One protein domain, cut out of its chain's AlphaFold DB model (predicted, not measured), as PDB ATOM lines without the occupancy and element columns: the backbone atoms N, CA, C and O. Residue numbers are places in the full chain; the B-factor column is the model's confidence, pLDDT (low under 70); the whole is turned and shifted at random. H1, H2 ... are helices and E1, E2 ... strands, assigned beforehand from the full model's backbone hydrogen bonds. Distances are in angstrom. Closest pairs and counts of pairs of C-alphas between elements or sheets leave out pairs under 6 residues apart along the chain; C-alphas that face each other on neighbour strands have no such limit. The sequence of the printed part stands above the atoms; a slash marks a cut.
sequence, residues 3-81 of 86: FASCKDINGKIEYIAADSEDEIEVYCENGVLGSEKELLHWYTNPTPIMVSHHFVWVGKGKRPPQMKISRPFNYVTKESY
ATOM      1  N   PHE A   3      27.387  70.879  90.616       91.56
ATOM      2  CA  PHE A   3      26.150  70.129  90.460       91.56
ATOM      3  C   PHE A   3      25.326  70.746  89.348       91.56
ATOM      4  O   PHE A   3      25.066  71.949  89.368       91.56
ATOM      5  N   ALA A   4      24.860  69.915  88.431       92.31
ATOM      6  CA  ALA A   4      23.982  70.345  87.363       92.31
ATOM      7  C   ALA A   4      22.918  69.293  87.069       92.31
ATOM      8  O   ALA A   4      23.005  68.146  87.507       92.31
ATOM      9  N   SER A   5      21.910  69.689  86.309       91.19
ATOM     10  CA  SER A   5      21.015  68.757  85.635       91.19
ATOM     11  C   SER A   5      21.114  68.964  84.141       91.19
ATOM     12  O   SER A   5      21.083  70.105  83.677       91.19
ATOM     13  N   CYS A   6      21.180  67.868  83.403       89.56
ATOM     14  CA  CYS A   6      21.120  67.871  81.955       89.56
ATOM     15  C   CYS A   6      19.936  67.038  81.467       89.56
ATOM     16  O   CYS A   6      19.400  66.193  82.189       89.56
ATOM     17  N   LYS A   7      19.496  67.316  80.248       86.94
ATOM     18  CA  LYS A   7      18.401  66.636  79.575       86.94
ATOM     19  C   LYS A   7      18.941  65.950  78.341       86.94
ATOM     20  O   LYS A   7      19.487  66.606  77.467       86.94
ATOM     21  N   ASP A   8      18.760  64.644  78.290       82.69
ATOM     22  CA  ASP A   8      19.131  63.820  77.147       82.69
ATOM     23  C   ASP A   8      18.171  64.008  75.960       82.69
ATOM     24  O   ASP A   8      17.045  64.486  76.140       82.69
ATOM     25  N   ILE A   9      18.567  63.560  74.765       78.56
ATOM     26  CA  ILE A   9      17.755  63.645  73.536       78.56
ATOM     27  C   ILE A   9      16.402  62.929  73.676       78.56
ATOM     28  O   ILE A   9      15.391  63.348  73.112       78.56
ATOM     29  N   ASN A  10      16.351  61.904  74.529       80.50
ATOM     30  CA  ASN A  10      15.138  61.167  74.893       80.50
ATOM     31  C   ASN A  10      14.230  61.919  75.888       80.50
ATOM     32  O   ASN A  10      13.215  61.391  76.339       80.50
ATOM     33  N   GLY A  11      14.608  63.132  76.295       78.56
ATOM     34  CA  GLY A  11      13.893  63.950  77.270       78.56
ATOM     35  C   GLY A  11      14.104  63.544  78.730       78.56
ATOM     36  O   GLY A  11      13.482  64.127  79.619       78.56
ATOM     37  N   LYS A  12      14.981  62.572  78.999       85.44
ATOM     38  CA  LYS A  12      15.313  62.127  80.354       85.44
ATOM     39  C   LYS A  12      16.212  63.154  81.042       85.44
ATOM     40  O   LYS A  12      17.242  63.538  80.498       85.44
ATOM     41  N   ILE A  13      15.838  63.551  82.258       87.44
ATOM     42  CA  ILE A  13      16.638  64.452  83.092       87.44
ATOM     43  C   ILE A  13      17.609  63.626  83.937       87.44
ATOM     44  O   ILE A  13      17.196  62.725  84.671       87.44
ATOM     45  N   GLU A  14      18.892  63.951  83.850       88.88
ATOM     46  CA  GLU A  14      19.950  63.387  84.680       88.88
ATOM     47  C   GLU A  14      20.527  64.473  85.587       88.88
ATOM     48  O   GLU A  14      20.805  65.587  85.149       88.88
ATOM     49  N   TYR A  15      20.708  64.148  86.867       90.69
ATOM     50  CA  TYR A  15      21.378  65.019  87.830       90.69
ATOM     51  C   TYR A  15      22.826  64.560  87.945       90.69
ATOM     52  O   TYR A  15      23.083  63.398  88.259       90.69
ATOM     53  N   ILE A  16      23.770  65.453  87.685       91.50
ATOM     54  CA  ILE A  16      25.192  65.139  87.556       91.50
ATOM     55  C   ILE A  16      26.043  66.007  88.479       91.50
ATOM     56  O   ILE A  16      25.730  67.169  88.743       91.50
ATOM     57  N   ALA A  17      27.098  65.407  89.020       91.75
ATOM     58  CA  ALA A  17      28.035  66.037  89.934       91.75
ATOM     59  C   ALA A  17      29.478  65.732  89.525       91.75
ATOM     60  O   ALA A  17      29.796  64.594  89.167       91.75
ATOM     61  N   ALA A  18      30.348  66.734  89.616       91.69
ATOM     62  CA  ALA A  18      31.771  66.618  89.298       91.69
ATOM     63  C   ALA A  18      32.612  67.553  90.178       91.69
ATOM     64  O   ALA A  18      32.067  68.292  91.008       91.69
ATOM     65  N   ASP A  19      33.936  67.539  90.025       90.62
ATOM     66  CA  ASP A  19      34.804  68.432  90.796       90.62
ATOM     67  C   ASP A  19      34.837  69.850  90.210       90.62
ATOM     68  O   ASP A  19      34.812  70.814  90.990       90.62
ATOM     69  N   SER A  20      34.782  69.981  88.879       91.50
ATOM     70  CA  SER A  20      34.730  71.253  88.141       91.50
ATOM     71  C   SER A  20      33.510  71.373  87.216       91.50
ATOM     72  O   SER A  20      32.808  70.396  86.956       91.50
ATOM     73  N   GLU A  21      33.235  72.593  86.747       89.75
ATOM     74  CA  GLU A  21      32.182  72.856  85.750       89.75
ATOM     75  C   GLU A  21      32.593  72.299  84.384       89.75
ATOM     76  O   GLU A  21      31.805  71.582  83.776       89.75
ATOM     77  N   ASP A  22      33.862  72.471  84.001       89.06
ATOM     78  CA  ASP A  22      34.443  71.910  82.777       89.06
ATOM     79  C   ASP A  22      34.200  70.400  82.645       89.06
ATOM     80  O   ASP A  22      33.943  69.905  81.558       89.06
ATOM     81  N   GLU A  23      34.263  69.630  83.738       88.12
ATOM     82  CA  GLU A  23      33.988  68.186  83.693       88.12
ATOM     83  C   GLU A  23      32.522  67.870  83.369       88.12
ATOM     84  O   GLU A  23      32.237  66.872  82.707       88.12
ATOM     85  N   ILE A  24      31.595  68.709  83.830       88.44
ATOM     86  CA  ILE A  24      30.156  68.582  83.571       88.44
ATOM     87  C   ILE A  24      29.853  68.999  82.135       88.44
ATOM     88  O   ILE A  24      29.122  68.292  81.445       88.44
ATOM     89  N   GLU A  25      30.440  70.100  81.672       87.31
ATOM     90  CA  GLU A  25      30.321  70.563  80.287       87.31
ATOM     91  C   GLU A  25      30.876  69.515  79.324       87.31
ATOM     92  O   GLU A  25      30.161  69.044  78.445       87.31
ATOM     93  N   VAL A  26      32.084  69.018  79.593       87.44
ATOM     94  CA  VAL A  26      32.696  67.916  78.849       87.44
ATOM     95  C   VAL A  26      31.822  66.662  78.875       87.44
ATOM     96  O   VAL A  26      31.724  65.993  77.857       87.44
ATOM     97  N   TYR A  27      31.172  66.310  79.987       85.25
ATOM     98  CA  TYR A  27      30.258  65.160  80.023       85.25
ATOM     99  C   TYR A  27      29.008  65.368  79.152       85.25
ATOM    100  O   TYR A  27      28.524  64.421  78.531       85.25
ATOM    101  N   CYS A  28      28.487  66.594  79.096       81.69
ATOM    102  CA  CYS A  28      27.352  66.941  78.246       81.69
ATOM    103  C   CYS A  28      27.735  66.999  76.754       81.69
ATOM    104  O   CYS A  28      26.939  66.595  75.906       81.69
ATOM    105  N   GLU A  29      28.954  67.443  76.437       78.44
ATOM    106  CA  GLU A  29      29.477  67.592  75.071       78.44
ATOM    107  C   GLU A  29      30.061  66.288  74.493       78.44
ATOM    108  O   GLU A  29      29.763  65.928  73.354       78.44
ATOM    109  N   ASN A  30      30.840  65.540  75.285       65.00
ATOM    110  CA  ASN A  30      31.538  64.303  74.898       65.00
ATOM    111  C   ASN A  30      30.727  63.027  75.161       65.00
ATOM    112  O   ASN A  30      31.304  61.949  75.346       65.00
ATOM    113  N   GLY A  31      29.393  63.097  75.163       56.84
ATOM    114  CA  GLY A  31      28.602  61.879  74.999       56.84
ATOM    115  C   GLY A  31      29.126  61.135  73.765       56.84
ATOM    116  O   GLY A  31      29.278  61.744  72.713       56.84
ATOM    117  N   VAL A  32      29.442  59.842  73.889       47.47
ATOM    118  CA  VAL A  32      30.087  58.993  72.854       47.47
ATOM    119  C   VAL A  32      29.340  58.998  71.495       47.47
ATOM    120  O   VAL A  32      29.857  58.498  70.501       47.47
ATOM    121  N   LEU A  33      28.150  59.607  71.434       45.09
ATOM    122  CA  LEU A  33      27.282  59.759  70.265       45.09
ATOM    123  C   LEU A  33      27.119  61.206  69.740       45.09
ATOM    124  O   LEU A  33      26.461  61.397  68.724       45.09
ATOM    125  N   GLY A  34      27.790  62.200  70.332       44.75
ATOM    126  CA  GLY A  34      27.827  63.584  69.847       44.75
ATOM    127  C   GLY A  34      26.658  64.446  70.330       44.75
ATOM    128  O   GLY A  34      25.526  64.248  69.918       44.75
ATOM    129  N   SER A  35      26.945  65.451  71.166       54.34
ATOM    130  CA  SER A  35      26.047  66.581  71.488       54.34
ATOM    131  C   SER A  35      24.566  66.214  71.730       54.34
ATOM    132  O   SER A  35      23.684  66.665  71.003       54.34
ATOM    133  N   GLU A  36      24.284  65.404  72.758       64.81
ATOM    134  CA  GLU A  36      22.915  64.924  73.052       64.81
ATOM    135  C   GLU A  36      22.292  65.508  74.328       64.81
ATOM    136  O   GLU A  36      21.079  65.401  74.514       64.81
ATOM    137  N   LYS A  37      23.086  66.124  75.219       76.19
ATOM    138  CA  LYS A  37      22.609  66.531  76.548       76.19
ATOM    139  C   LYS A  37      22.587  68.046  76.721       76.19
ATOM    140  O   LYS A  37      23.624  68.686  76.854       76.19
ATOM    141  N   GLU A  38      21.385  68.612  76.775       83.38
ATOM    142  CA  GLU A  38      21.153  70.028  77.065       83.38
ATOM    143  C   GLU A  38      21.325  70.290  78.563       83.38
ATOM    144  O   GLU A  38      20.677  69.659  79.400       83.38
ATOM    145  N   LEU A  39      22.181  71.239  78.924       87.38
ATOM    146  CA  LEU A  39      22.337  71.661  80.309       87.38
ATOM    147  C   LEU A  39      21.135  72.518  80.738       87.38
ATOM    148  O   LEU A  39      20.899  73.585  80.184       87.38
ATOM    149  N   LEU A  40      20.386  72.067  81.745       87.94
ATOM    150  CA  LEU A  40      19.167  72.750  82.190       87.94
ATOM    151  C   LEU A  40      19.423  73.750  83.317       87.94
ATOM    152  O   LEU A  40      18.876  74.851  83.322       87.94
ATOM    153  N   HIS A  41      20.178  73.333  84.337       89.38
ATOM    154  CA  HIS A  41      20.319  74.123  85.557       89.38
ATOM    155  C   HIS A  41      21.566  73.755  86.354       89.38
ATOM    156  O   HIS A  41      21.910  72.577  86.461       89.38
ATOM    157  N   TRP A  42      22.173  74.767  86.975       92.44
ATOM    158  CA  TRP A  42      23.270  74.639  87.931       92.44
ATOM    159  C   TRP A  42      22.754  74.785  89.362       92.44
ATOM    160  O   TRP A  42      22.089  75.764  89.687       92.44
ATOM    161  N   TYR A  43      23.103  73.847  90.241       91.12
ATOM    162  CA  TYR A  43      22.679  73.871  91.641       91.12
ATOM    163  C   TYR A  43      23.794  74.410  92.535       91.12
ATOM    164  O   TYR A  43      24.895  73.863  92.585       91.12
ATOM    165  N   THR A  44      23.485  75.454  93.303       88.56
ATOM    166  CA  THR A  44      24.428  76.064  94.253       88.56
ATOM    167  C   THR A  44      24.380  75.420  95.637       88.56
ATOM    168  O   THR A  44      25.401  75.369  96.316       88.56
ATOM    169  N   ASN A  45      23.217  74.907  96.059       86.50
ATOM    170  CA  ASN A  45      23.036  74.312  97.387       86.50
ATOM    171  C   ASN A  45      22.076  73.102  97.377       86.50
ATOM    172  O   ASN A  45      20.965  73.184  97.909       86.50
ATOM    173  N   PRO A  46      22.452  71.980  96.739       85.44
ATOM    174  CA  PRO A  46      21.650  70.766  96.801       85.44
ATOM    175  C   PRO A  46      21.677  70.166  98.212       85.44
ATOM    176  O   PRO A  46      22.710  70.139  98.883       85.44
ATOM    177  N   THR A  47      20.537  69.641  98.665       85.94
ATOM    178  CA  THR A  47      20.460  68.997  99.982       85.94
ATOM    179  C   THR A  47      21.279  67.698 100.009       85.94
ATOM    180  O   THR A  47      21.411  67.036  98.973       85.94
ATOM    181  N   PRO A  48      21.789  67.260 101.178       81.56
ATOM    182  CA  PRO A  48      22.568  66.023 101.279       81.56
ATOM    183  C   PRO A  48      21.845  64.797 100.706       81.56
ATOM    184  O   PRO A  48      22.448  64.006  99.990       81.56
ATOM    185  N   ILE A  49      20.532  64.680 100.944       81.88
ATOM    186  CA  ILE A  49      19.705  63.584 100.413       81.88
ATOM    187  C   ILE A  49      19.709  63.596  98.881       81.88
ATOM    188  O   ILE A  49      19.873  62.543  98.262       81.88
ATOM    189  N   MET A  50      19.586  64.777  98.264       82.94
ATOM    190  CA  MET A  50      19.646  64.898  96.810       82.94
ATOM    191  C   MET A  50      20.991  64.427  96.275       82.94
ATOM    192  O   MET A  50      21.030  63.565  95.399       82.94
ATOM    193  N   VAL A  51      22.083  64.939  96.841       83.81
ATOM    194  CA  VAL A  51      23.451  64.594  96.429       83.81
ATOM    195  C   VAL A  51      23.708  63.094  96.529       83.81
ATOM    196  O   VAL A  51      24.294  62.500  95.626       83.81
ATOM    197  N   SER A  52      23.264  62.464  97.611       81.00
ATOM    198  CA  SER A  52      23.542  61.054  97.848       81.00
ATOM    199  C   SER A  52      22.719  60.129  96.939       81.00
ATOM    200  O   SER A  52      23.267  59.147  96.435       81.00
ATOM    201  N   HIS A  53      21.432  60.424  96.717       79.44
ATOM    202  CA  HIS A  53      20.507  59.507  96.035       79.44
ATOM    203  C   HIS A  53      20.248  59.825  94.559       79.44
ATOM    204  O   HIS A  53      20.015  58.898  93.784       79.44
ATOM    205  N   HIS A  54      20.259  61.100  94.173       84.00
ATOM    206  CA  HIS A  54      19.808  61.536  92.849       84.00
ATOM    207  C   HIS A  54      20.957  61.913  91.915       84.00
ATOM    208  O   HIS A  54      20.831  61.719  90.709       84.00
ATOM    209  N   PHE A  55      22.076  62.404  92.451       88.44
ATOM    210  CA  PHE A  55      23.207  62.819  91.627       88.44
ATOM    211  C   PHE A  55      24.093  61.635  91.204       88.44
ATOM    212  O   PHE A  55      24.472  60.762  91.996       88.44
ATOM    213  N   VAL A  56      24.468  61.642  89.930       88.38
ATOM    214  CA  VAL A  56      25.443  60.741  89.317       88.38
ATOM    215  C   VAL A  56      26.798  61.437  89.296       88.38
ATOM    216  O   VAL A  56      26.903  62.607  88.948       88.38
ATOM    217  N   TRP A  57      27.845  60.722  89.695       88.81
ATOM    218  CA  TRP A  57      29.205  61.247  89.641       88.81
ATOM    219  C   TRP A  57      29.767  61.091  88.229       88.81
ATOM    220  O   TRP A  57      29.840  59.963  87.745       88.81
ATOM    221  N   VAL A  58      30.166  62.201  87.608       88.25
ATOM    222  CA  VAL A  58      30.742  62.245  86.250       88.25
ATOM    223  C   VAL A  58      32.165  62.811  86.218       88.25
ATOM    224  O   VAL A  58      32.789  62.846  85.163       88.25
ATOM    225  N   GLY A  59      32.698  63.233  87.371       86.00
ATOM    226  CA  GLY A  59      34.075  63.718  87.476       86.00
ATOM    227  C   GLY A  59      35.105  62.611  87.235       86.00
ATOM    228  O   GLY A  59      34.866  61.441  87.548       86.00
ATOM    229  N   LYS A  60      36.287  62.977  86.723       82.81
ATOM    230  CA  LYS A  60      37.369  62.018  86.413       82.81
ATOM    231  C   LYS A  60      37.977  61.392  87.673       82.81
ATOM    232  O   LYS A  60      38.602  60.335  87.613       82.81
ATOM    233  N   GLY A  61      37.817  62.064  88.811       83.75
ATOM    234  CA  GLY A  61      38.319  61.640  90.109       83.75
ATOM    235  C   GLY A  61      37.510  60.523  90.773       83.75
ATOM    236  O   GLY A  61      36.486  60.035  90.290       83.75
ATOM    237  N   LYS A  62      37.977  60.122  91.960       81.81
ATOM    238  CA  LYS A  62      37.278  59.151  92.806       81.81
ATOM    239  C   LYS A  62      35.951  59.742  93.280       81.81
ATOM    240  O   LYS A  62      35.950  60.782  93.932       81.81
ATOM    241  N   ARG A  63      34.853  59.000  93.079       83.25
ATOM    242  CA  ARG A  63      33.524  59.366  93.599       83.25
ATOM    243  C   ARG A  63      33.610  59.774  95.083       83.25
ATOM    244  O   ARG A  63      34.128  58.980  95.889       83.25
ATOM    245  N   PRO A  64      33.100  60.956  95.459       84.00
ATOM    246  CA  PRO A  64      33.260  61.500  96.799       84.00
ATOM    247  C   PRO A  64      32.483  60.685  97.849       84.00
ATOM    248  O   PRO A  64      31.435  60.108  97.532       84.00
ATOM    249  N   PRO A  65      32.965  60.612  99.108       81.19
ATOM    250  CA  PRO A  65      32.320  59.848 100.182       81.19
ATOM    251  C   PRO A  65      30.849  60.206 100.424       81.19
ATOM    252  O   PRO A  65      30.045  59.324 100.698       81.19
ATOM    253  N   GLN A  66      30.474  61.473 100.253       76.00
ATOM    254  CA  GLN A  66      29.108  61.978 100.425       76.00
ATOM    255  C   GLN A  66      28.108  61.326  99.452       76.00
ATOM    256  O   GLN A  66      26.915  61.231  99.738       76.00
ATOM    257  N   MET A  67      28.593  60.847  98.304       78.56
ATOM    258  CA  MET A  67      27.803  60.140  97.293       78.56
ATOM    259  C   MET A  67      27.934  58.614  97.399       78.56
ATOM    260  O   MET A  67      27.404  57.892  96.550       78.56
ATOM    261  N   LYS A  68      28.672  58.110  98.396       73.69
ATOM    262  CA  LYS A  68      28.801  56.684  98.708       73.69
ATOM    263  C   LYS A  68      27.819  56.328  99.810       73.69
ATOM    264  O   LYS A  68      28.185  56.204 100.973       73.69
ATOM    265  N   ILE A  69      26.560  56.149  99.434       67.50
ATOM    266  CA  ILE A  69      25.594  55.553 100.353       67.50
ATOM    267  C   ILE A  69      25.971  54.083 100.526       67.50
ATOM    268  O   ILE A  69      26.059  53.350  99.537       67.50
ATOM    269  N   SER A  70      26.171  53.643 101.770       59.06
ATOM    270  CA  SER A  70      26.230  52.216 102.074       59.06
ATOM    271  C   SER A  70      24.878  51.603 101.724       59.06
ATOM    272  O   SER A  70      23.869  51.883 102.375       59.06
ATOM    273  N   ARG A  71      24.828  50.809 100.661       61.19
ATOM    274  CA  ARG A  71      23.612  50.075 100.311       61.19
ATOM    275  C   ARG A  71      23.493  48.851 101.221       61.19
ATOM    276  O   ARG A  71      24.527  48.324 101.636       61.19
ATOM    277  N   PRO A  72      22.269  48.406 101.548       59.59
ATOM    278  CA  PRO A  72      22.084  47.199 102.341       59.59
ATOM    279  C   PRO A  72      22.816  46.032 101.672       59.59
ATOM    280  O   PRO A  72      22.649  45.775 100.480       59.59
ATOM    281  N   PHE A  73      23.677  45.374 102.441       60.59
ATOM    282  CA  PHE A  73      24.388  44.171 102.033       60.59
ATOM    283  C   PHE A  73      23.544  42.967 102.438       60.59
ATOM    284  O   PHE A  73      23.131  42.864 103.596       60.59
ATOM    285  N   ASN A  74      23.265  42.067 101.499       67.75
ATOM    286  CA  ASN A  74      22.576  40.836 101.843       67.75
ATOM    287  C   ASN A  74      23.595  39.850 102.430       67.75
ATOM    288  O   ASN A  74      24.374  39.247 101.702       67.75
ATOM    289  N   TYR A  75      23.593  39.668 103.753       71.44
ATOM    290  CA  TYR A  75      24.510  38.739 104.428       71.44
ATOM    291  C   TYR A  75      24.202  37.258 104.160       71.44
ATOM    292  O   TYR A  75      25.065  36.413 104.396       71.44
ATOM    293  N   VAL A  76      23.003  36.943 103.658       78.69
ATOM    294  CA  VAL A  76      22.594  35.577 103.305       78.69
ATOM    295  C   VAL A  76      23.136  35.203 101.931       78.69
ATOM    296  O   VAL A  76      23.757  34.155 101.786       78.69
ATOM    297  N   THR A  77      22.955  36.069 100.932       76.00
ATOM    298  CA  THR A  77      23.455  35.818  99.568       76.00
ATOM    299  C   THR A  77      24.887  36.308  99.354       76.00
ATOM    300  O   THR A  77      25.509  35.947  98.365       76.00
ATOM    301  N   LYS A  78      25.439  37.095 100.291       70.69
ATOM    302  CA  LYS A  78      26.725  37.812 100.179       70.69
ATOM    303  C   LYS A  78      26.819  38.716  98.947       70.69
ATOM    304  O   LYS A  78      27.914  39.056  98.503       70.69
ATOM    305  N   GLU A  79      25.677  39.132  98.420       62.69
ATOM    306  CA  GLU A  79      25.587  39.980  97.242       62.69
ATOM    307  C   GLU A  79      25.144  41.387  97.640       62.69
ATOM    308  O   GLU A  79      24.278  41.599  98.498       62.69
ATOM    309  N   SER A  80      25.734  42.383  96.985       60.19
ATOM    310  CA  SER A  80      25.123  43.702  96.905       60.19
ATOM    311  C   SER A  80      23.890  43.609  96.007       60.19
ATOM    312  O   SER A  80      23.970  43.039  94.927       60.19
ATOM    313  N   TYR A  81      22.769  44.219  96.405       58.00
ATOM    314  CA  TYR A  81      21.496  44.205  95.656       58.00
ATOM    315  C   TYR A  81      21.547  44.802  94.225       58.00
ATOM    316  O   TYR A  81      20.505  44.946  93.593       58.00
TER     317      TYR A  81
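Overview. This is residues 3 to 81 of the 86 residues of an uncharacterized protein of marine metagenome (UniProt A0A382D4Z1). A small twisted four-stranded sheet has H1 over one face and short H2 over the other; an arm near the end makes the length, with residues 74 to 79 sticking out. The printed part has 79 residues, with E1, E2, H1, E3, H2, E4 along the chain, under half in named elements; the class is mixed. The mixed sheet runs E3, E1, E2, E4. The whole is loose, radius of gyration of the C-alphas 14.6 A, spanning 44 by 29 by 23 A.

Along the chain. E1, residues 3 to 7, begins at C-alpha 3 (26.150, 70.129, 90.460). E2 is residues 13 to 18, 16.5 A; E3, 38 to 42; E4, 55 to 57, ending at (29.205, 61.247, 89.641). H1 is residues 21 to 29, 12.2 A; H2, 48 to 53.

Arrangement. E1 is antiparallel to E3 (N 7 and O 38, 2.8 A) and to E2, a hairpin (N 4 and O 16, 2.9 A). E2 and E4 are parallel (N 56 and O 15, 2.8 A). H1 runs along E1, 14 degrees on the local plane; H2, on the opposite face, runs across E2, 71 degrees. In H1 and H2 every O i to N i+4 pair is within hydrogen-bond range.

Size, cuts and confidence. The printed part has no cut and no long link. Residues 30 to 36, 69 to 74 and 79 to 81 are under pLDDT 70.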